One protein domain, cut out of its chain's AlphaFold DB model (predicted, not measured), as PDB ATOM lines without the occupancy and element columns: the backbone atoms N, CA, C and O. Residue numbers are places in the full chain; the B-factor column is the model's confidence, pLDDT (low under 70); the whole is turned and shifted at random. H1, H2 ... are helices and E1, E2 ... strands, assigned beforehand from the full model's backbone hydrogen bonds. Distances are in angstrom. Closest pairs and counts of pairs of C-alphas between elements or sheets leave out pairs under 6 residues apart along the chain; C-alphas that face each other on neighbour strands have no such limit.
ATOM      1  N   PRO A  26     -43.232  22.330   4.137       58.41
ATOM      2  CA  PRO A  26     -41.961  22.206   3.447       58.41
ATOM      3  C   PRO A  26     -41.692  20.725   3.186       58.41
ATOM      4  O   PRO A  26     -41.832  19.886   4.072       58.41
ATOM      5  N   GLU A  27     -41.328  20.403   1.946       69.19
ATOM      6  CA  GLU A  27     -41.059  19.027   1.507       69.19
ATOM      7  C   GLU A  27     -39.961  18.355   2.349       69.19
ATOM      8  O   GLU A  27     -39.917  17.131   2.482       69.19
ATOM      9  N   LEU A  28     -39.102  19.169   2.970       77.69
ATOM     10  CA  LEU A  28     -37.985  18.736   3.785       77.69
ATOM     11  C   LEU A  28     -37.669  19.774   4.873       77.69
ATOM     12  O   LEU A  28     -37.477  20.954   4.571       77.69
ATOM     13  N   GLU A  29     -37.547  19.321   6.120       78.81
ATOM     14  CA  GLU A  29     -37.001  20.101   7.234       78.81
ATOM     15  C   GLU A  29     -35.644  19.517   7.626       78.81
ATOM     16  O   GLU A  29     -35.559  18.376   8.099       78.81
ATOM     17  N   VAL A  30     -34.585  20.302   7.422       78.19
ATOM     18  CA  VAL A  30     -33.209  19.914   7.741       78.19
ATOM     19  C   VAL A  30     -32.579  20.868   8.732       78.19
ATOM     20  O   VAL A  30     -32.823  22.071   8.707       78.19
ATOM     21  N   GLU A  31     -31.713  20.312   9.558       76.75
ATOM     22  CA  GLU A  31     -30.765  21.048  10.371       76.75
ATOM     23  C   GLU A  31     -29.373  20.768   9.819       76.75
ATOM     24  O   GLU A  31     -28.998  19.613   9.603       76.75
ATOM     25  N   THR A  32     -28.627  21.824   9.522       72.12
ATOM     26  CA  THR A  32     -27.269  21.711   9.001       72.12
ATOM     27  C   THR A  32     -26.279  22.087  10.088       72.12
ATOM     28  O   THR A  32     -26.423  23.106  10.758       72.12
ATOM     29  N   SER A  33     -25.256  21.259  10.256       66.38
ATOM     30  CA  SER A  33     -24.124  21.548  11.124       66.38
ATOM     31  C   SER A  33     -22.846  21.357  10.326       66.38
ATOM     32  O   SER A  33     -22.732  20.429   9.525       66.38
ATOM     33  N   ARG A  34     -21.879  22.253  10.520       62.38
ATOM     34  CA  ARG A  34     -20.532  22.041   9.993       62.38
ATOM     35  C   ARG A  34     -19.809  21.140  10.978       62.38
ATOM     36  O   ARG A  34     -19.540  21.551  12.104       62.38
ATOM     37  N   MET A  35     -19.537  19.910  10.570       60.59
ATOM     38  CA  MET A  35     -18.740  18.971  11.348       60.59
ATOM     39  C   MET A  35     -17.656  18.410  10.449       60.59
ATOM     40  O   MET A  35     -17.921  18.057   9.307       60.59
ATOM     41  N   ALA A  36     -16.444  18.279  10.982       54.25
ATOM     42  CA  ALA A  36     -15.420  17.487  10.326       54.25
ATOM     43  C   ALA A  36     -15.865  16.019  10.366       54.25
ATOM     44  O   ALA A  36     -15.692  15.330  11.371       54.25
ATOM     45  N   VAL A  37     -16.502  15.556   9.293       55.81
ATOM     46  CA  VAL A  37     -16.606  14.124   9.027       55.81
ATOM     47  C   VAL A  37     -15.210  13.695   8.583       55.81
ATOM     48  O   VAL A  37     -14.478  14.475   7.977       55.81
ATOM     49  N   VAL A  38     -14.761  12.510   9.005       54.88
ATOM     50  CA  VAL A  38     -13.443  12.017   8.585       54.88
ATOM     51  C   VAL A  38     -13.484  11.947   7.059       54.88
ATOM     52  O   VAL A  38     -14.292  11.169   6.537       54.88
ATOM     53  N   PRO A  39     -12.686  12.764   6.346       52.12
ATOM     54  CA  PRO A  39     -12.777  12.802   4.904       52.12
ATOM     55  C   PRO A  39     -12.416  11.414   4.371       52.12
ATOM     56  O   PRO A  39     -11.535  10.753   4.938       52.12
ATOM     57  N   PRO A  40     -13.059  10.956   3.284       55.91
ATOM     58  CA  PRO A  40     -12.564   9.795   2.563       55.91
ATOM     59  C   PRO A  40     -11.074  10.020   2.252       55.91
ATOM     60  O   PRO A  40     -10.690  11.105   1.813       55.91
ATOM     61  N   GLY A  41     -10.231   9.029   2.537       54.84
ATOM     62  CA  GLY A  41      -8.772   9.009   2.426       54.84
ATOM     63  C   GLY A  41      -8.242   9.237   1.006       54.84
ATOM     64  O   GLY A  41      -7.631   8.360   0.399       54.84
ATOM     65  N   GLY A  42      -8.444  10.445   0.481       65.19
ATOM     66  CA  GLY A  42      -8.040  10.882  -0.852       65.19
ATOM     67  C   GLY A  42      -9.124  10.734  -1.927       65.19
ATOM     68  O   GLY A  42     -10.211  10.197  -1.711       65.19
ATOM     69  N   GLU A  43      -8.809  11.208  -3.137       68.50
ATOM     70  CA  GLU A  43      -9.729  11.271  -4.288       68.50
ATOM     71  C   GLU A  43     -10.318   9.901  -4.673       68.50
ATOM     72  O   GLU A  43     -11.483   9.797  -5.053       68.50
ATOM     73  N   ALA A  44      -9.542   8.827  -4.507       72.69
ATOM     74  CA  ALA A  44      -9.992   7.466  -4.787       72.69
ATOM     75  C   ALA A  44     -11.099   6.987  -3.831       72.69
ATOM     76  O   ALA A  44     -11.953   6.198  -4.234       72.69
ATOM     77  N   GLU A  45     -11.099   7.443  -2.578       74.38
ATOM     78  CA  GLU A  45     -12.167   7.130  -1.628       74.38
ATOM     79  C   GLU A  45     -13.387   8.034  -1.839       74.38
ATOM     80  O   GLU A  45     -14.518   7.565  -1.715       74.38
ATOM     81  N   PHE A  46     -13.180   9.287  -2.261       76.94
ATOM     82  CA  PHE A  46     -14.268  10.185  -2.649       76.94
ATOM     83  C   PHE A  46     -15.093   9.622  -3.819       76.94
ATOM     84  O   PHE A  46     -16.319   9.597  -3.761       76.94
ATOM     85  N   GLU A  47     -14.446   9.106  -4.868       81.19
ATOM     86  CA  GLU A  47     -15.161   8.546  -6.029       81.19
ATOM     87  C   GLU A  47     -15.943   7.260  -5.706       81.19
ATOM     88  O   GLU A  47     -16.899   6.922  -6.416       81.19
ATOM     89  N   ARG A  48     -15.584   6.569  -4.614       81.62
ATOM     90  CA  ARG A  48     -16.312   5.400  -4.089       81.62
ATOM     91  C   ARG A  48     -17.551   5.777  -3.283       81.62
ATOM     92  O   ARG A  48     -18.378   4.903  -3.014       81.62
ATOM     93  N   LEU A  49     -17.705   7.049  -2.907       85.69
ATOM     94  CA  LEU A  49     -18.902   7.490  -2.207       85.69
ATOM     95  C   LEU A  49     -20.142   7.312  -3.092       85.69
ATOM     96  O   LEU A  49     -20.088   7.579  -4.304       85.69
ATOM     97  N   PRO A  50     -21.275   6.912  -2.489       89.88
ATOM     98  CA  PRO A  50     -22.553   6.881  -3.170       89.88
ATOM     99  C   PRO A  50     -22.870   8.210  -3.853       89.88
ATOM    100  O   PRO A  50     -22.887   9.265  -3.217       89.88
ATOM    101  N   LEU A  51     -23.147   8.138  -5.151       90.62
ATOM    102  CA  LEU A  51     -23.574   9.268  -5.964       90.62
ATOM    103  C   LEU A  51     -25.070   9.166  -6.230       90.62
ATOM    104  O   LEU A  51     -25.536   8.167  -6.777       90.62
ATOM    105  N   PHE A  52     -25.823  10.206  -5.894       90.00
ATOM    106  CA  PHE A  52     -27.238  10.257  -6.249       90.00
ATOM    107  C   PHE A  52     -27.418  10.486  -7.758       90.00
ATOM    108  O   PHE A  52     -26.787  11.376  -8.331       90.00
ATOM    109  N   VAL A  53     -28.293   9.707  -8.404       89.38
ATOM    110  CA  VAL A  53     -28.626   9.818  -9.834       89.38
ATOM    111  C   VAL A  53     -30.027  10.431  -9.978       89.38
ATOM    112  O   VAL A  53     -31.026   9.708  -9.924       89.38
ATOM    113  N   PRO A  54     -30.154  11.750 -10.228       82.75
ATOM    114  CA  PRO A  54     -31.440  12.449 -10.132       82.75
ATOM    115  C   PRO A  54     -32.467  11.998 -11.171       82.75
ATOM    116  O   PRO A  54     -33.667  12.141 -10.950       82.75
ATOM    117  N   ALA A  55     -31.992  11.475 -12.306       85.19
ATOM    118  CA  ALA A  55     -32.831  11.011 -13.404       85.19
ATOM    119  C   ALA A  55     -33.644   9.757 -13.050       85.19
ATOM    120  O   ALA A  55     -34.730   9.576 -13.589       85.19
ATOM    121  N   THR A  56     -33.126   8.891 -12.171       84.94
ATOM    122  CA  THR A  56     -33.811   7.649 -11.774       84.94
ATOM    123  C   THR A  56     -34.195   7.619 -10.299       84.94
ATOM    124  O   THR A  56     -35.030   6.808  -9.917       84.94
ATOM    125  N   GLY A  57     -33.626   8.506  -9.475       84.31
ATOM    126  CA  GLY A  57     -33.785   8.468  -8.020       84.31
ATOM    127  C   GLY A  57     -32.979   7.351  -7.350       84.31
ATOM    128  O   GLY A  57     -33.156   7.114  -6.161       84.31
ATOM    129  N   ASP A  58     -32.105   6.675  -8.102       90.38
ATOM    130  CA  ASP A  58     -31.222   5.631  -7.587       90.38
ATOM    131  C   ASP A  58     -29.876   6.205  -7.132       90.38
ATOM    132  O   ASP A  58     -29.509   7.349  -7.416       90.38
ATOM    133  N   TRP A  59     -29.090   5.345  -6.500       91.25
ATOM    134  CA  TRP A  59     -27.715   5.602  -6.111       91.25
ATOM    135  C   TRP A  59     -26.757   4.842  -7.015       91.25
ATOM    136  O   TRP A  59     -27.003   3.696  -7.384       91.25
ATOM    137  N   LEU A  60     -25.630   5.457  -7.340       91.56
ATOM    138  CA  LEU A  60     -24.502   4.813  -7.988       91.56
ATOM    139  C   LEU A  60     -23.422   4.553  -6.935       91.56
ATOM    140  O   LEU A  60     -22.909   5.487  -6.326       91.56
ATOM    141  N   VAL A  61     -23.082   3.283  -6.723       89.12
ATOM    142  CA  VAL A  61     -22.065   2.825  -5.766       89.12
ATOM    143  C   VAL A  61     -21.140   1.857  -6.488       89.12
ATOM    144  O   VAL A  61     -21.620   0.887  -7.074       89.12
ATOM    145  N   ASP A  62     -19.831   2.115  -6.484       85.50
ATOM    146  CA  ASP A  62     -18.832   1.285  -7.182       85.50
ATOM    147  C   ASP A  62     -19.209   0.992  -8.655       85.50
ATOM    148  O   ASP A  62     -19.061  -0.124  -9.158       85.50
ATOM    149  N   GLY A  63     -19.791   1.983  -9.345       84.44
ATOM    150  CA  GLY A  63     -20.262   1.860 -10.732       84.44
ATOM    151  C   GLY A  63     -21.567   1.068 -10.921       84.44
ATOM    152  O   GLY A  63     -22.031   0.920 -12.051       84.44
ATOM    153  N   LYS A  64     -22.193   0.581  -9.845       88.62
ATOM    154  CA  LYS A  64     -23.462  -0.160  -9.876       88.62
ATOM    155  C   LYS A  64     -24.615   0.697  -9.372       88.62
ATOM    156  O   LYS A  64     -24.474   1.419  -8.389       88.62
ATOM    157  N   ARG A  65     -25.773   0.588 -10.026       91.25
ATOM    158  CA  ARG A  65     -27.002   1.241  -9.557       91.25
ATOM    159  C   ARG A  65     -27.647   0.419  -8.452       91.25
ATOM    160  O   ARG A  65     -27.853  -0.782  -8.616       91.25
ATOM    161  N   VAL A  66     -27.986   1.073  -7.351       91.00
ATOM    162  CA  VAL A  66     -28.686   0.490  -6.207       91.00
ATOM    163  C   VAL A  66     -29.809   1.424  -5.774       91.00
ATOM    164  O   VAL A  66     -29.669   2.642  -5.830       91.00
ATOM    165  N   ARG A  67     -30.935   0.857  -5.332       87.62
ATOM    166  CA  ARG A  67     -32.090   1.653  -4.881       87.62
ATOM    167  C   ARG A  67     -31.891   2.284  -3.512       87.62
ATOM    168  O   ARG A  67     -32.465   3.327  -3.249       87.62
ATOM    169  N   SER A  68     -31.090   1.646  -2.661       86.88
ATOM    170  CA  SER A  68     -30.880   2.079  -1.286       86.88
ATOM    171  C   SER A  68     -29.421   1.982  -0.885       86.88
ATOM    172  O   SER A  68     -28.712   1.056  -1.288       86.88
ATOM    173  N   ILE A  69     -28.998   2.934  -0.054       86.38
ATOM    174  CA  ILE A  69     -27.665   2.981   0.552       86.38
ATOM    175  C   ILE A  69     -27.720   3.019   2.083       86.38
ATOM    176  O   ILE A  69     -26.715   3.308   2.723       86.38
ATOM    177  N   ALA A  70     -28.863   2.675   2.687       83.06
ATOM    178  CA  ALA A  70     -29.040   2.687   4.142       83.06
ATOM    179  C   ALA A  70     -28.060   1.773   4.901       83.06
ATOM    180  O   ALA A  70     -27.768   2.009   6.070       83.06
ATOM    181  N   SER A  71     -27.519   0.742   4.247       80.00
ATOM    182  CA  SER A  71     -26.492  -0.140   4.816       80.00
ATOM    183  C   SER A  71     -25.067   0.423   4.727       80.00
ATOM    184  O   SER A  71     -24.154  -0.144   5.320       80.00
ATOM    185  N   ARG A  72     -24.850   1.526   3.999       78.75
ATOM    186  CA  ARG A  72     -23.534   2.152   3.766       78.75
ATOM    187  C   ARG A  72     -23.228   3.242   4.797       78.75
ATOM    188  O   ARG A  72     -22.702   4.298   4.463       78.75
ATOM    189  N   THR A  73     -23.587   2.990   6.050       74.81
ATOM    190  CA  THR A  73     -23.400   3.947   7.141       74.81
ATOM    191  C   THR A  73     -21.998   3.845   7.724       74.81
ATOM    192  O   THR A  73     -21.527   2.740   7.994       74.81
ATOM    193  N   VAL A  74     -21.369   4.983   7.984       71.31
ATOM    194  CA  VAL A  74     -20.127   5.103   8.749       71.31
ATOM    195  C   VAL A  74     -20.445   5.552  10.176       71.31
ATOM    196  O   VAL A  74     -21.429   6.260  10.417       71.31
ATOM    197  N   GLY A  75     -19.633   5.101  11.131       58.81
ATOM    198  CA  GLY A  75     -19.707   5.571  12.512       58.81
ATOM    199  C   GLY A  75     -19.119   6.975  12.637       58.81
ATOM    200  O   GLY A  75     -18.111   7.285  12.004       58.81
ATOM    201  N   LEU A  76     -19.745   7.813  13.462       58.25
ATOM    202  CA  LEU A  76     -19.170   9.082  13.906       58.25
ATOM    203  C   LEU A  76     -17.918   8.813  14.750       58.25
ATOM    204  O   LEU A  76     -17.966   7.998  15.678       58.25
ATOM    205  N   ASP A  77     -16.815   9.508  14.462       51.41
ATOM    206  CA  ASP A  77     -15.653   9.510  15.353       51.41
ATOM    207  C   ASP A  77     -16.101  10.034  16.732       51.41
ATOM    208  O   ASP A  77     -16.712  11.098  16.844       51.41
ATOM    209  N   HIS A  78     -15.878   9.243  17.783       44.41
ATOM    210  CA  HIS A  78     -16.499   9.355  19.115       44.41
ATOM    211  C   HIS A  78     -16.056  10.591  19.931       44.41
ATOM    212  O   HIS A  78     -16.233  10.634  21.148       44.41
ATOM    213  N   ARG A  79     -15.451  11.605  19.302       44.78
ATOM    214  CA  ARG A  79     -14.886  12.773  19.993       44.78
ATOM    215  C   ARG A  79     -15.877  13.896  20.283       44.78
ATOM    216  O   ARG A  79     -15.492  14.856  20.944       44.78
ATOM    217  N   GLN A  80     -17.132  13.794  19.851       44.88
ATOM    218  CA  GLN A  80     -18.122  14.823  20.160       44.88
ATOM    219  C   GLN A  80     -19.524  14.220  20.285       44.88
ATOM    220  O   GLN A  80     -20.037  13.696  19.298       44.88
ATOM    221  N   PRO A  81     -20.158  14.268  21.470       39.94
ATOM    222  CA  PRO A  81     -21.553  13.891  21.598       39.94
ATOM    223  C   PRO A  81     -22.423  15.078  21.163       39.94
ATOM    224  O   PRO A  81     -22.305  16.158  21.743       39.94
ATOM    225  N   PRO A  82     -23.333  14.936  20.186       48.69
ATOM    226  CA  PRO A  82     -24.543  15.735  20.210       48.69
ATOM    227  C   PRO A  82     -25.378  15.218  21.380       48.69
ATOM    228  O   PRO A  82     -25.682  14.025  21.430       48.69
ATOM    229  N   ASP A  83     -25.746  16.105  22.294       47.22
ATOM    230  CA  ASP A  83     -26.454  15.844  23.560       47.22
ATOM    231  C   ASP A  83     -27.834  15.146  23.399       47.22
ATOM    232  O   ASP A  83     -28.493  14.840  24.378       47.22
ATOM    233  N   ASP A  84     -28.249  14.806  22.167       44.59
ATOM    234  CA  ASP A  84     -29.506  14.117  21.821       44.59
ATOM    235  C   ASP A  84     -29.338  13.017  20.730       44.59
ATOM    236  O   ASP A  84     -30.266  12.673  19.987       44.59
ATOM    237  N   SER A  85     -28.130  12.468  20.557       46.47
ATOM    238  CA  SER A  85     -27.738  11.634  19.402       46.47
ATOM    239  C   SER A  85     -28.208  10.168  19.441       46.47
ATOM    240  O   SER A  85     -27.435   9.223  19.578       46.47
ATOM    241  N   VAL A  86     -29.499   9.953  19.174       51.34
ATOM    242  CA  VAL A  86     -30.039   8.636  18.754       51.34
ATOM    243  C   VAL A  86     -29.597   8.270  17.317       51.34
ATOM    244  O   VAL A  86     -29.702   7.122  16.886       51.34
ATOM    245  N   PHE A  87     -29.038   9.219  16.562       55.84
ATOM    246  CA  PHE A  87     -28.565   9.019  15.191       55.84
ATOM    247  C   PHE A  87     -27.055   8.722  15.193       55.84
ATOM    248  O   PHE A  87     -26.230   9.622  15.185       55.84
ATOM    249  N   GLN A  88     -26.690   7.439  15.271       56.06
ATOM    250  CA  GLN A  88     -25.285   6.978  15.289       56.06
ATOM    251  C   GLN A  88     -24.758   6.567  13.904       56.06
ATOM    252  O   GLN A  88     -23.602   6.173  13.756       56.06
ATOM    253  N   LYS A  89     -25.621   6.610  12.886       66.31
ATOM    254  CA  LYS A  89     -25.360   6.098  11.542       66.31
ATOM    255  C   LYS A  89     -25.422   7.243  10.542       66.31
ATOM    256  O   LYS A  89     -26.512   7.711  10.217       66.31
ATOM    257  N   ILE A  90     -24.262   7.664  10.053       73.75
ATOM    258  CA  ILE A  90     -24.146   8.679   9.005       73.75
ATOM    259  C   ILE A  90     -23.932   7.985   7.675       73.75
ATOM    260  O   ILE A  90     -23.123   7.070   7.596       73.75
ATOM    261  N   VAL A  91     -24.592   8.441   6.615       83.31
ATOM    262  CA  VAL A  91     -24.231   8.022   5.256       83.31
ATOM    263  C   VAL A  91     -23.480   9.157   4.561       83.31
ATOM    264  O   VAL A  91     -24.086  10.207   4.324       83.31
ATOM    265  N   PRO A  92     -22.180   8.990   4.252       83.06
ATOM    266  CA  PRO A  92     -21.460   9.939   3.427       83.06
ATOM    267  C   PRO A  92     -21.903   9.753   1.980       83.06
ATOM    268  O   PRO A  92     -21.922   8.636   1.462       83.06
ATOM    269  N   ILE A  93     -22.280  10.845   1.331       85.94
ATOM    270  CA  ILE A  93     -22.682  10.851  -0.072       85.94
ATOM    271  C   ILE A  93     -21.975  11.973  -0.810       85.94
ATOM    272  O   ILE A  93     -21.578  12.981  -0.225       85.94
ATOM    273  N   ARG A  94     -21.909  11.821  -2.129       85.94
ATOM    274  CA  ARG A  94     -21.570  12.905  -3.042       85.94
ATOM    275  C   ARG A  94     -22.773  13.251  -3.910       85.94
ATOM    276  O   ARG A  94     -23.567  12.385  -4.288       85.94
ATOM    277  N   LEU A  95     -22.894  14.528  -4.249       83.06
ATOM    278  CA  LEU A  95     -23.884  15.011  -5.206       83.06
ATOM    279  C   LEU A  95     -23.237  15.174  -6.592       83.06
ATOM    280  O   LEU A  95     -22.038  15.449  -6.679       83.06
ATOM    281  N   PRO A  96     -23.993  14.988  -7.688       80.38
ATOM    282  CA  PRO A  96     -23.468  15.209  -9.032       80.38
ATOM    283  C   PRO A  96     -23.149  16.691  -9.225       80.38
ATOM    284  O   PRO A  96     -23.989  17.528  -8.934       80.38
ATOM    285  N   ALA A  97     -21.967  17.033  -9.738       76.88
ATOM    286  CA  ALA A  97     -21.650  18.414 -10.093       76.88
ATOM    287  C   ALA A  97     -22.135  18.723 -11.528       76.88
ATOM    288  O   ALA A  97     -21.777  17.975 -12.442       76.88
ATOM    289  N   PRO A  98     -22.892  19.812 -11.767       73.00
ATOM    290  CA  PRO A  98     -23.438  20.759 -10.789       73.00
ATOM    291  C   PRO A  98     -24.699  20.219 -10.084       73.00
ATOM    292  O   PRO A  98     -25.628  19.754 -10.743       73.00
ATOM    293  N   ALA A  99     -24.749  20.326  -8.752       73.50
ATOM    294  CA  ALA A  99     -25.911  19.932  -7.957       73.50
ATOM    295  C   ALA A  99     -26.773  21.163  -7.677       73.50
ATOM    296  O   ALA A  99     -26.320  22.109  -7.034       73.50
ATOM    297  N   ASP A 100     -28.020  21.158  -8.138       79.12
ATOM    298  CA  ASP A 100     -28.989  22.180  -7.760       79.12
ATOM    299  C   ASP A 100     -29.693  21.826  -6.437       79.12
ATOM    300  O   ASP A 100     -29.671  20.690  -5.945       79.12
ATOM    301  N   ARG A 101     -30.363  22.821  -5.844       78.75
ATOM    302  CA  ARG A 101     -31.121  22.651  -4.594       78.75
ATOM    303  C   ARG A 101     -32.171  21.539  -4.702       78.75
ATOM    304  O   ARG A 101     -32.381  20.813  -3.734       78.75
ATOM    305  N   ALA A 102     -32.797  21.390  -5.871       81.81
ATOM    306  CA  ALA A 102     -33.802  20.361  -6.119       81.81
ATOM    307  C   ALA A 102     -33.193  18.949  -6.094       81.81
ATOM    308  O   ALA A 102     -33.773  18.039  -5.504       81.81
ATOM    309  N   THR A 103     -32.010  18.760  -6.683       83.19
ATOM    310  CA  THR A 103     -31.269  17.493  -6.640       83.19
ATOM    311  C   THR A 103     -30.894  17.119  -5.213       83.19
ATOM    312  O   THR A 103     -31.123  15.981  -4.804       83.19
ATOM    313  N   MET A 104     -30.391  18.079  -4.433       83.19
ATOM    314  CA  MET A 104     -30.083  17.862  -3.020       83.19
ATOM    315  C   MET A 104     -31.336  17.468  -2.223       83.19
ATOM    316  O   MET A 104     -31.299  16.505  -1.463       83.19
ATOM    317  N   GLN A 105     -32.468  18.152  -2.425       84.12
ATOM    318  CA  GLN A 105     -33.729  17.810  -1.756       84.12
ATOM    319  C   GLN A 105     -34.195  16.391  -2.095       84.12
ATOM    320  O   GLN A 105     -34.523  15.632  -1.185       84.12
ATOM    321  N   ARG A 106     -34.164  15.996  -3.373       84.81
ATOM    322  CA  ARG A 106     -34.540  14.633  -3.786       84.81
ATOM    323  C   ARG A 106     -33.626  13.572  -3.180       84.81
ATOM    324  O   ARG A 106     -34.125  12.544  -2.733       84.81
ATOM    325  N   ALA A 107     -32.318  13.829  -3.131       87.75
ATOM    326  CA  ALA A 107     -31.362  12.922  -2.502       87.75
ATOM    327  C   ALA A 107     -31.682  12.725  -1.011       87.75
ATOM    328  O   ALA A 107     -31.751  11.596  -0.532       87.75
ATOM    329  N   LEU A 108     -31.951  13.814  -0.284       87.19
ATOM    330  CA  LEU A 108     -32.283  13.768   1.143       87.19
ATOM    331  C   LEU A 108     -33.638  13.091   1.406       87.19
ATOM    332  O   LEU A 108     -33.747  12.290   2.330       87.19
ATOM    333  N   VAL A 109     -34.658  13.336   0.578       86.31
ATOM    334  CA  VAL A 109     -35.956  12.640   0.677       86.31
ATOM    335  C   VAL A 109     -35.805  11.139   0.404       86.31
ATOM    336  O   VAL A 109     -36.400  10.329   1.120       86.31
ATOM    337  N   ALA A 110     -34.993  10.749  -0.584       86.44
ATOM    338  CA  ALA A 110     -34.698   9.342  -0.862       86.44
ATOM    339  C   ALA A 110     -34.029   8.663   0.346       86.44
ATOM    340  O   ALA A 110     -34.461   7.592   0.768       86.44
ATOM    341  N   LEU A 111     -33.056   9.331   0.976       87.06
ATOM    342  CA  LEU A 111     -32.398   8.846   2.196       87.06
ATOM    343  C   LEU A 111     -33.363   8.711   3.372       87.06
ATOM    344  O   LEU A 111     -33.395   7.669   4.024       87.06
ATOM    345  N   ALA A 112     -34.200   9.718   3.612       84.38
ATOM    346  CA  ALA A 112     -35.179   9.677   4.692       84.38
ATOM    347  C   ALA A 112     -36.223   8.567   4.488       84.38
ATOM    348  O   ALA A 112     -36.633   7.898   5.441       84.38
ATOM    349  N   THR A 113     -36.620   8.324   3.236       83.19
ATOM    350  CA  THR A 113     -37.532   7.230   2.864       83.19
ATOM    351  C   THR A 113     -36.928   5.858   3.166       83.19
ATOM    352  O   THR A 113     -37.653   4.961   3.612       83.19
ATOM    353  N   ASP A 114     -35.613   5.738   2.997       82.25
ATOM    354  CA  ASP A 114     -34.803   4.562   3.314       82.25
ATOM    355  C   ASP A 114     -34.440   4.440   4.807       82.25
ATOM    356  O   ASP A 114     -33.767   3.491   5.206       82.25
ATOM    357  N   GLY A 115     -34.889   5.375   5.650       79.94
ATOM    358  CA  GLY A 115     -34.614   5.377   7.090       79.94
ATOM    359  C   GLY A 115     -33.254   5.960   7.475       79.94
ATOM    360  O   GLY A 115     -32.813   5.787   8.608       79.94
ATOM    361  N   VAL A 116     -32.587   6.673   6.568       83.31
ATOM    362  CA  VAL A 116     -31.360   7.420   6.856       83.31
ATOM    363  C   VAL A 116     -31.728   8.853   7.225       83.31
ATOM    364  O   VAL A 116     -32.178   9.629   6.386       83.31
ATOM    365  N   CYS A 117     -31.515   9.216   8.488       81.25
ATOM    366  CA  CYS A 117     -31.863  10.544   9.001       81.25
ATOM    367  C   CYS A 117     -30.676  11.489   9.145       81.25
ATOM    368  O   CYS A 117     -30.878  12.677   9.375       81.25
ATOM    369  N   GLN A 118     -29.452  10.985   9.009       81.25
ATOM    370  CA  GLN A 118     -28.242  11.777   9.146       81.25
ATOM    371  C   GLN A 118     -27.301  11.487   7.982       81.25
ATOM    372  O   GLN A 118     -26.985  10.334   7.680       81.25
ATOM    373  N   VAL A 119     -26.889  12.549   7.305       82.12
ATOM    374  CA  VAL A 119     -26.210  12.483   6.012       82.12
ATOM    375  C   VAL A 119     -25.006  13.401   6.053       82.12
ATOM    376  O   VAL A 119     -25.126  14.542   6.487       82.12
ATOM    377  N   ALA A 120     -23.858  12.920   5.593       82.38
ATOM    378  CA  ALA A 120     -22.692  13.761   5.373       82.38
ATOM    379  C   ALA A 120     -22.585  14.059   3.879       82.38
ATOM    380  O   ALA A 120     -22.380  13.150   3.073       82.38
ATOM    381  N   LEU A 121     -22.773  15.320   3.505       80.56
ATOM    382  CA  LEU A 121     -22.509  15.790   2.153       80.56
ATOM    383  C   LEU A 121     -21.015  16.092   2.050       80.56
ATOM    384  O   LEU A 121     -20.525  17.019   2.695       80.56
ATOM    385  N   VAL A 122     -20.313  15.287   1.255       77.44
ATOM    386  CA  VAL A 122     -18.877  15.439   1.004       77.44
ATOM    387  C   VAL A 122     -18.700  16.150  -0.333       77.44
ATOM    388  O   VAL A 122     -19.200  15.687  -1.366       77.44
ATOM    389  N   GLU A 123     -17.988  17.274  -0.330       71.62
ATOM    390  CA  GLU A 123     -17.650  18.033  -1.535       71.62
ATOM    391  C   GLU A 123     -16.191  17.799  -1.952       71.62
ATOM    392  O   GLU A 123     -15.315  17.538  -1.132       71.62
ATOM    393  N   LYS A 124     -15.914  17.885  -3.261       62.50
ATOM    394  CA  LYS A 124     -14.570  17.637  -3.816       62.50
ATOM    395  C   LYS A 124     -13.580  18.774  -3.513       62.50
ATOM    396  O   LYS A 124     -12.373  18.552  -3.559       62.50
ATOM    397  N   VAL A 125     -14.067  19.996  -3.262       53.06
ATOM    398  CA  VAL A 125     -13.243  21.209  -3.126       53.06
ATOM    399  C   VAL A 125     -13.833  22.133  -2.058       53.06
ATOM    400  O   VAL A 125     -14.886  22.714  -2.283       53.06
ATOM    401  N   GLY A 126     -13.120  22.333  -0.947       50.72
ATOM    402  CA  GLY A 126     -13.496  23.292   0.101       50.72
ATOM    403  C   GLY A 126     -13.699  22.618   1.453       50.72
ATOM    404  O   GLY A 126     -14.445  21.655   1.565       50.72
ATOM    405  N   SER A 127     -12.972  23.099   2.460       52.97
ATOM    406  CA  SER A 127     -12.969  22.559   3.816       52.97
ATOM    407  C   SER A 127     -14.346  22.659   4.468       52.97
ATOM    408  O   SER A 127     -14.901  23.757   4.519       52.97
ATOM    409  N   ASP A 128     -14.798  21.525   4.999       56.56
ATOM    410  CA  ASP A 128     -15.922  21.283   5.915       56.56
ATOM    411  C   ASP A 128     -16.971  20.382   5.255       56.56
ATOM    412  O   ASP A 128     -17.775  20.825   4.435       56.56
ATOM    413  N   ASP A 129     -16.989  19.110   5.656       66.69
ATOM    414  CA  ASP A 129     -18.090  18.215   5.322       66.69
ATOM    415  C   ASP A 129     -19.384  18.766   5.942       66.69
ATOM    416  O   ASP A 129     -19.441  19.163   7.115       66.69
ATOM    417  N   LEU A 130     -20.448  18.830   5.143       73.06
ATOM    418  CA  LEU A 130     -21.722  19.366   5.603       73.06
ATOM    419  C   LEU A 130     -22.563  18.229   6.171       73.06
ATOM    420  O   LEU A 130     -23.096  17.391   5.439       73.06
ATOM    421  N   LEU A 131     -22.716  18.220   7.491       73.19
ATOM    422  CA  LEU A 131     -23.614  17.299   8.162       73.19
ATOM    423  C   LEU A 131     -25.045  17.827   8.065       73.19
ATOM    424  O   LEU A 131     -25.363  18.924   8.526       73.19
ATOM    425  N   VAL A 132     -25.918  17.014   7.488       79.00
ATOM    426  CA  VAL A 132     -27.339  17.297   7.330       79.00
ATOM    427  C   VAL A 132     -28.133  16.308   8.172       79.00
ATOM    428  O   VAL A 132     -28.113  15.099   7.933       79.00
ATOM    429  N   LEU A 133     -28.852  16.833   9.158       79.62
ATOM    430  CA  LEU A 133     -29.818  16.094   9.954       79.62
ATOM    431  C   LEU A 133     -31.218  16.333   9.388       79.62
ATOM    432  O   LEU A 133     -31.726  17.453   9.384       79.62
ATOM    433  N   ILE A 134     -31.865  15.269   8.929       81.25
ATOM    434  CA  ILE A 134     -33.223  15.312   8.394       81.25
ATOM    435  C   ILE A 134     -34.197  15.150   9.560       81.25
ATOM    436  O   ILE A 134     -34.349  14.066  10.125       81.25
ATOM    437  N   ARG A 135     -34.877  16.239   9.934       80.12
ATOM    438  CA  ARG A 135     -35.862  16.238  11.025       80.12
ATOM    439  C   ARG A 135     -37.192  15.678  10.539       80.12
ATOM    440  O   ARG A 135     -37.744  14.764  11.159       80.12
ATOM    441  N   ARG A 136     -37.686  16.190   9.408       81.19
ATOM    442  CA  ARG A 136     -38.936  15.761   8.772       81.19
ATOM    443  C   ARG A 136     -38.791  15.718   7.259       81.19
ATOM    444  O   ARG A 136     -38.027  16.485   6.680       81.19
ATOM    445  N   PHE A 137     -39.564  14.847   6.630       83.88
ATOM    446  CA  PHE A 137     -39.688  14.775   5.181       83.88
ATOM    447  C   PHE A 137     -41.136  14.499   4.794       83.88
ATOM    448  O   PHE A 137     -41.882  13.863   5.545       83.88
ATOM    449  N   THR A 138     -41.531  14.976   3.624       81.31
ATOM    450  CA  THR A 138     -42.815  14.629   3.022       81.31
ATOM    451  C   THR A 138     -42.642  13.349   2.216       81.31
ATOM    452  O   THR A 138     -41.801  13.274   1.323       81.31
ATOM    453  N   ASP A 139     -43.394  12.308   2.568       78.44
ATOM    454  CA  ASP A 139     -43.346  11.037   1.847       78.44
ATOM    455  C   ASP A 139     -44.075  11.117   0.489       78.44
ATOM    456  O   ASP A 139     -44.727  12.107   0.158       78.44
ATOM    457  N   ALA A 140     -44.015  10.040  -0.302       76.81
ATOM    458  CA  ALA A 140     -44.702   9.963  -1.596       76.81
ATOM    459  C   ALA A 140     -46.236  10.118  -1.507       76.81
ATOM    460  O   ALA A 140     -46.881  10.366  -2.523       76.81
ATOM    461  N   SER A 141     -46.829   9.979  -0.313       78.81
ATOM    462  CA  SER A 141     -48.258  10.220  -0.077       78.81
ATOM    463  C   SER A 141     -48.580  11.685   0.239       78.81
ATOM    464  O   SER A 141     -49.744  12.027   0.441       78.81
ATOM    465  N   GLY A 142     -47.571  12.562   0.269       77.81
ATOM    466  CA  GLY A 142     -47.730  13.972   0.613       77.81
ATOM    467  C   GLY A 142     -47.831  14.222   2.120       77.81
ATOM    468  O   GLY A 142     -48.183  15.326   2.530       77.81
ATOM    469  N   VAL A 143     -47.529  13.223   2.957       81.50
ATOM    470  CA  VAL A 143     -47.614  13.336   4.417       81.50
ATOM    471  C   VAL A 143     -46.240  13.662   4.992       81.50
ATOM    472  O   VAL A 143     -45.284  12.908   4.810       81.50
ATOM    473  N   SER A 144     -46.149  14.767   5.738       81.75
ATOM    474  CA  SER A 144     -44.941  15.123   6.489       81.75
ATOM    475  C   SER A 144     -44.764  14.191   7.687       81.75
ATOM    476  O   SER A 144     -45.579  14.196   8.616       81.75
ATOM    477  N   ARG A 145     -43.672  13.426   7.701       81.56
ATOM    478  CA  ARG A 145     -43.309  12.504   8.782       81.56
ATOM    479  C   ARG A 145     -41.958  12.881   9.380       81.56
ATOM    480  O   ARG A 145     -41.063  13.302   8.644       81.56
ATOM    481  N   PRO A 146     -41.770  12.728  10.697       82.25
ATOM    482  CA  PRO A 146     -40.451  12.878  11.279       82.25
ATOM    483  C   PRO A 146     -39.576  11.691  10.854       82.25
ATOM    484  O   PRO A 146     -40.027  10.546  10.843       82.25
ATOM    485  N   CYS A 147     -38.318  11.953  10.498       80.38
ATOM    486  CA  CYS A 147     -37.452  10.910   9.944       80.38
ATOM    487  C   CYS A 147     -37.249   9.740  10.923       80.38
ATOM    488  O   CYS A 147     -37.248   8.578  10.523       80.38
ATOM    489  N   ARG A 148     -37.195  10.034  12.229       76.25
ATOM    490  CA  ARG A 148     -37.073   9.030  13.300       76.25
ATOM    491  C   ARG A 148     -38.134   7.926  13.258       76.25
ATOM    492  O   ARG A 148     -37.845   6.809  13.671       76.25
ATOM    493  N   ASP A 149     -39.329   8.197  12.733       78.00
ATOM    494  CA  ASP A 149     -40.398   7.194  12.669       78.00
ATOM    495  C   ASP A 149     -40.052   6.060  11.691       78.00
ATOM    496  O   ASP A 149     -40.587   4.959  11.803       78.00
ATOM    497  N   ARG A 150     -39.134   6.302  10.743       73.69
ATOM    498  CA  ARG A 150     -38.620   5.273   9.833       73.69
ATOM    499  C   ARG A 150     -37.551   4.381  10.459       73.69
ATOM    500  O   ARG A 150     -37.450   3.235  10.039       73.69
ATOM    501  N   LEU A 151     -36.814   4.856  11.467       64.88
ATOM    502  CA  LEU A 151     -35.803   4.050  12.169       64.88
ATOM    503  C   LEU A 151     -36.421   2.902  12.977       64.88
ATOM    504  O   LEU A 151     -35.780   1.878  13.176       64.88
ATOM    505  N   ASN A 152     -37.668   3.071  13.422       55.31
ATOM    506  CA  ASN A 152     -38.374   2.109  14.271       55.31
ATOM    507  C   ASN A 152     -39.173   1.061  13.482       55.31
ATOM    508  O   ASN A 152     -39.942   0.308  14.080       55.31
ATOM    509  N   LYS A 153     -39.054   1.030  12.150       48.94
ATOM    510  CA  LYS A 153     -39.761   0.048  11.327       48.94
ATOM    511  C   LYS A 153     -38.884  -1.211  11.183       48.94
ATOM    512  O   LYS A 153     -37.795  -1.076  10.627       48.94
TER     513      LYS A 153
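AT A GLANCE: This is residues 26 to 153 of the 154 residues of an uncharacterized protein of Sphingomonas sp. R-74633 (UniProt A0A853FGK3). One strongly twisted sheet of five strands, E1, E5, E6, E7 and E8, curls round a single helix, H2, and a small sheet of three strands, E2, E3 and E4, packs on H2 from another side. The short helix H1 lies away from this core, the short helix H3 is near one end of H2 without clearly touching it, and residues 67 to 88 make a long loop between E4 and E5 without a named element. The printed part has 128 residues with three named helices and eight named strands, in the order E1 H1 E2 E3 E4 E5 H2 E6 E7 E8 H3; the large sheet is branched and mixed, the small one runs E2 E3 E4, all antiparallel. The class is mixed, helices and strands, with 60 residues, under half, in named elements. The whole is compact, with a radius of gyration of the C-alphas of 13.9 A, and spans 40 by 38 by 24 A.

IN THESE COORDINATES: Begin in the large sheet with its longest strand, E7, residues 130 to 138: find C-alpha 130 at (-21.722, 19.366, 5.603) and follow the strand for 21.8 A to C-alpha 138 at (-42.815, 14.629, 3.022). It bends by 67 degrees at residue 135. The sheet's other strands are E1, residues 28 to 34, 18.8 A long, E5, residues 89 to 93, 12.8 A, E6, residues 118 to 121, 9.9 A, and E8, residues 144 to 146. Look next for H2, residues 101 to 113, which runs 18.3 A from C-alpha 101 at (-31.121, 22.651, -4.594). The small sheet holds E2, residues 51 to 53, E3, residues 58 to 61, and E4, residues 64 to 66. H1 is residues 43 to 47 and H3 residues 148 to 151.

HOW THE PARTS SIT: Start at E7, which has three neighbours and is antiparallel to each. E1 lies on one side of it, where N 31 and O 133 are 2.9 A apart, within hydrogen-bond range. On the other side lie E6, beside residues 130 to 133, with N 132 and O 119 at 2.8 A, and E8, beside residues 135 to 138, with N 145 and O 137 at 2.8 A. E5 is parallel to E6 at 27 degrees, with N 93 and O 120 at 2.9 A. E5, H2 and E6 form a strand-helix-strand unit, two parallel neighbour strands with a helix between, and its crossover is right-handed. E6, E7 and E8 form a meander, each strand the antiparallel neighbour of the one before, and so do E2, E3 and E4. H2 is on the large sheet, and its closest C-alphas to E7 are those of Val 109 and Phe 137, 6.2 A. It is also on the small sheet, making two layers, a helix on one face of a sheet; the C-alphas of Phe 52 and Ala 107 are the closest of E2 and H2, 6.2 A. In the small sheet, look at N 53 and O 58, 2.8 A, and at N 61 and O 64, 2.9 A. H3 is close to H2 but not clearly touching, with C-alphas 113 and 150 the closest at 7.3 A, while H1 and H2 are apart. In H1 and H2 every O i to N i+4 pair is within hydrogen-bond range; H3 is too short for such a pair.

THE WHOLE: The two C-alphas farthest apart, those of Gly 42 and Ser 141, are 40.2 A from each other. The printed part has no cut. The long link is E4 to E5, 22 residues; within it, residues 74 to 75 pair with residues 89 to 90 of E5, antiparallel. The mean pLDDT of the printed part is 74.2, and it is under 70 at residues 26 to 27, 33 to 43, 75 to 89, 124 to 129 and 151 to 153.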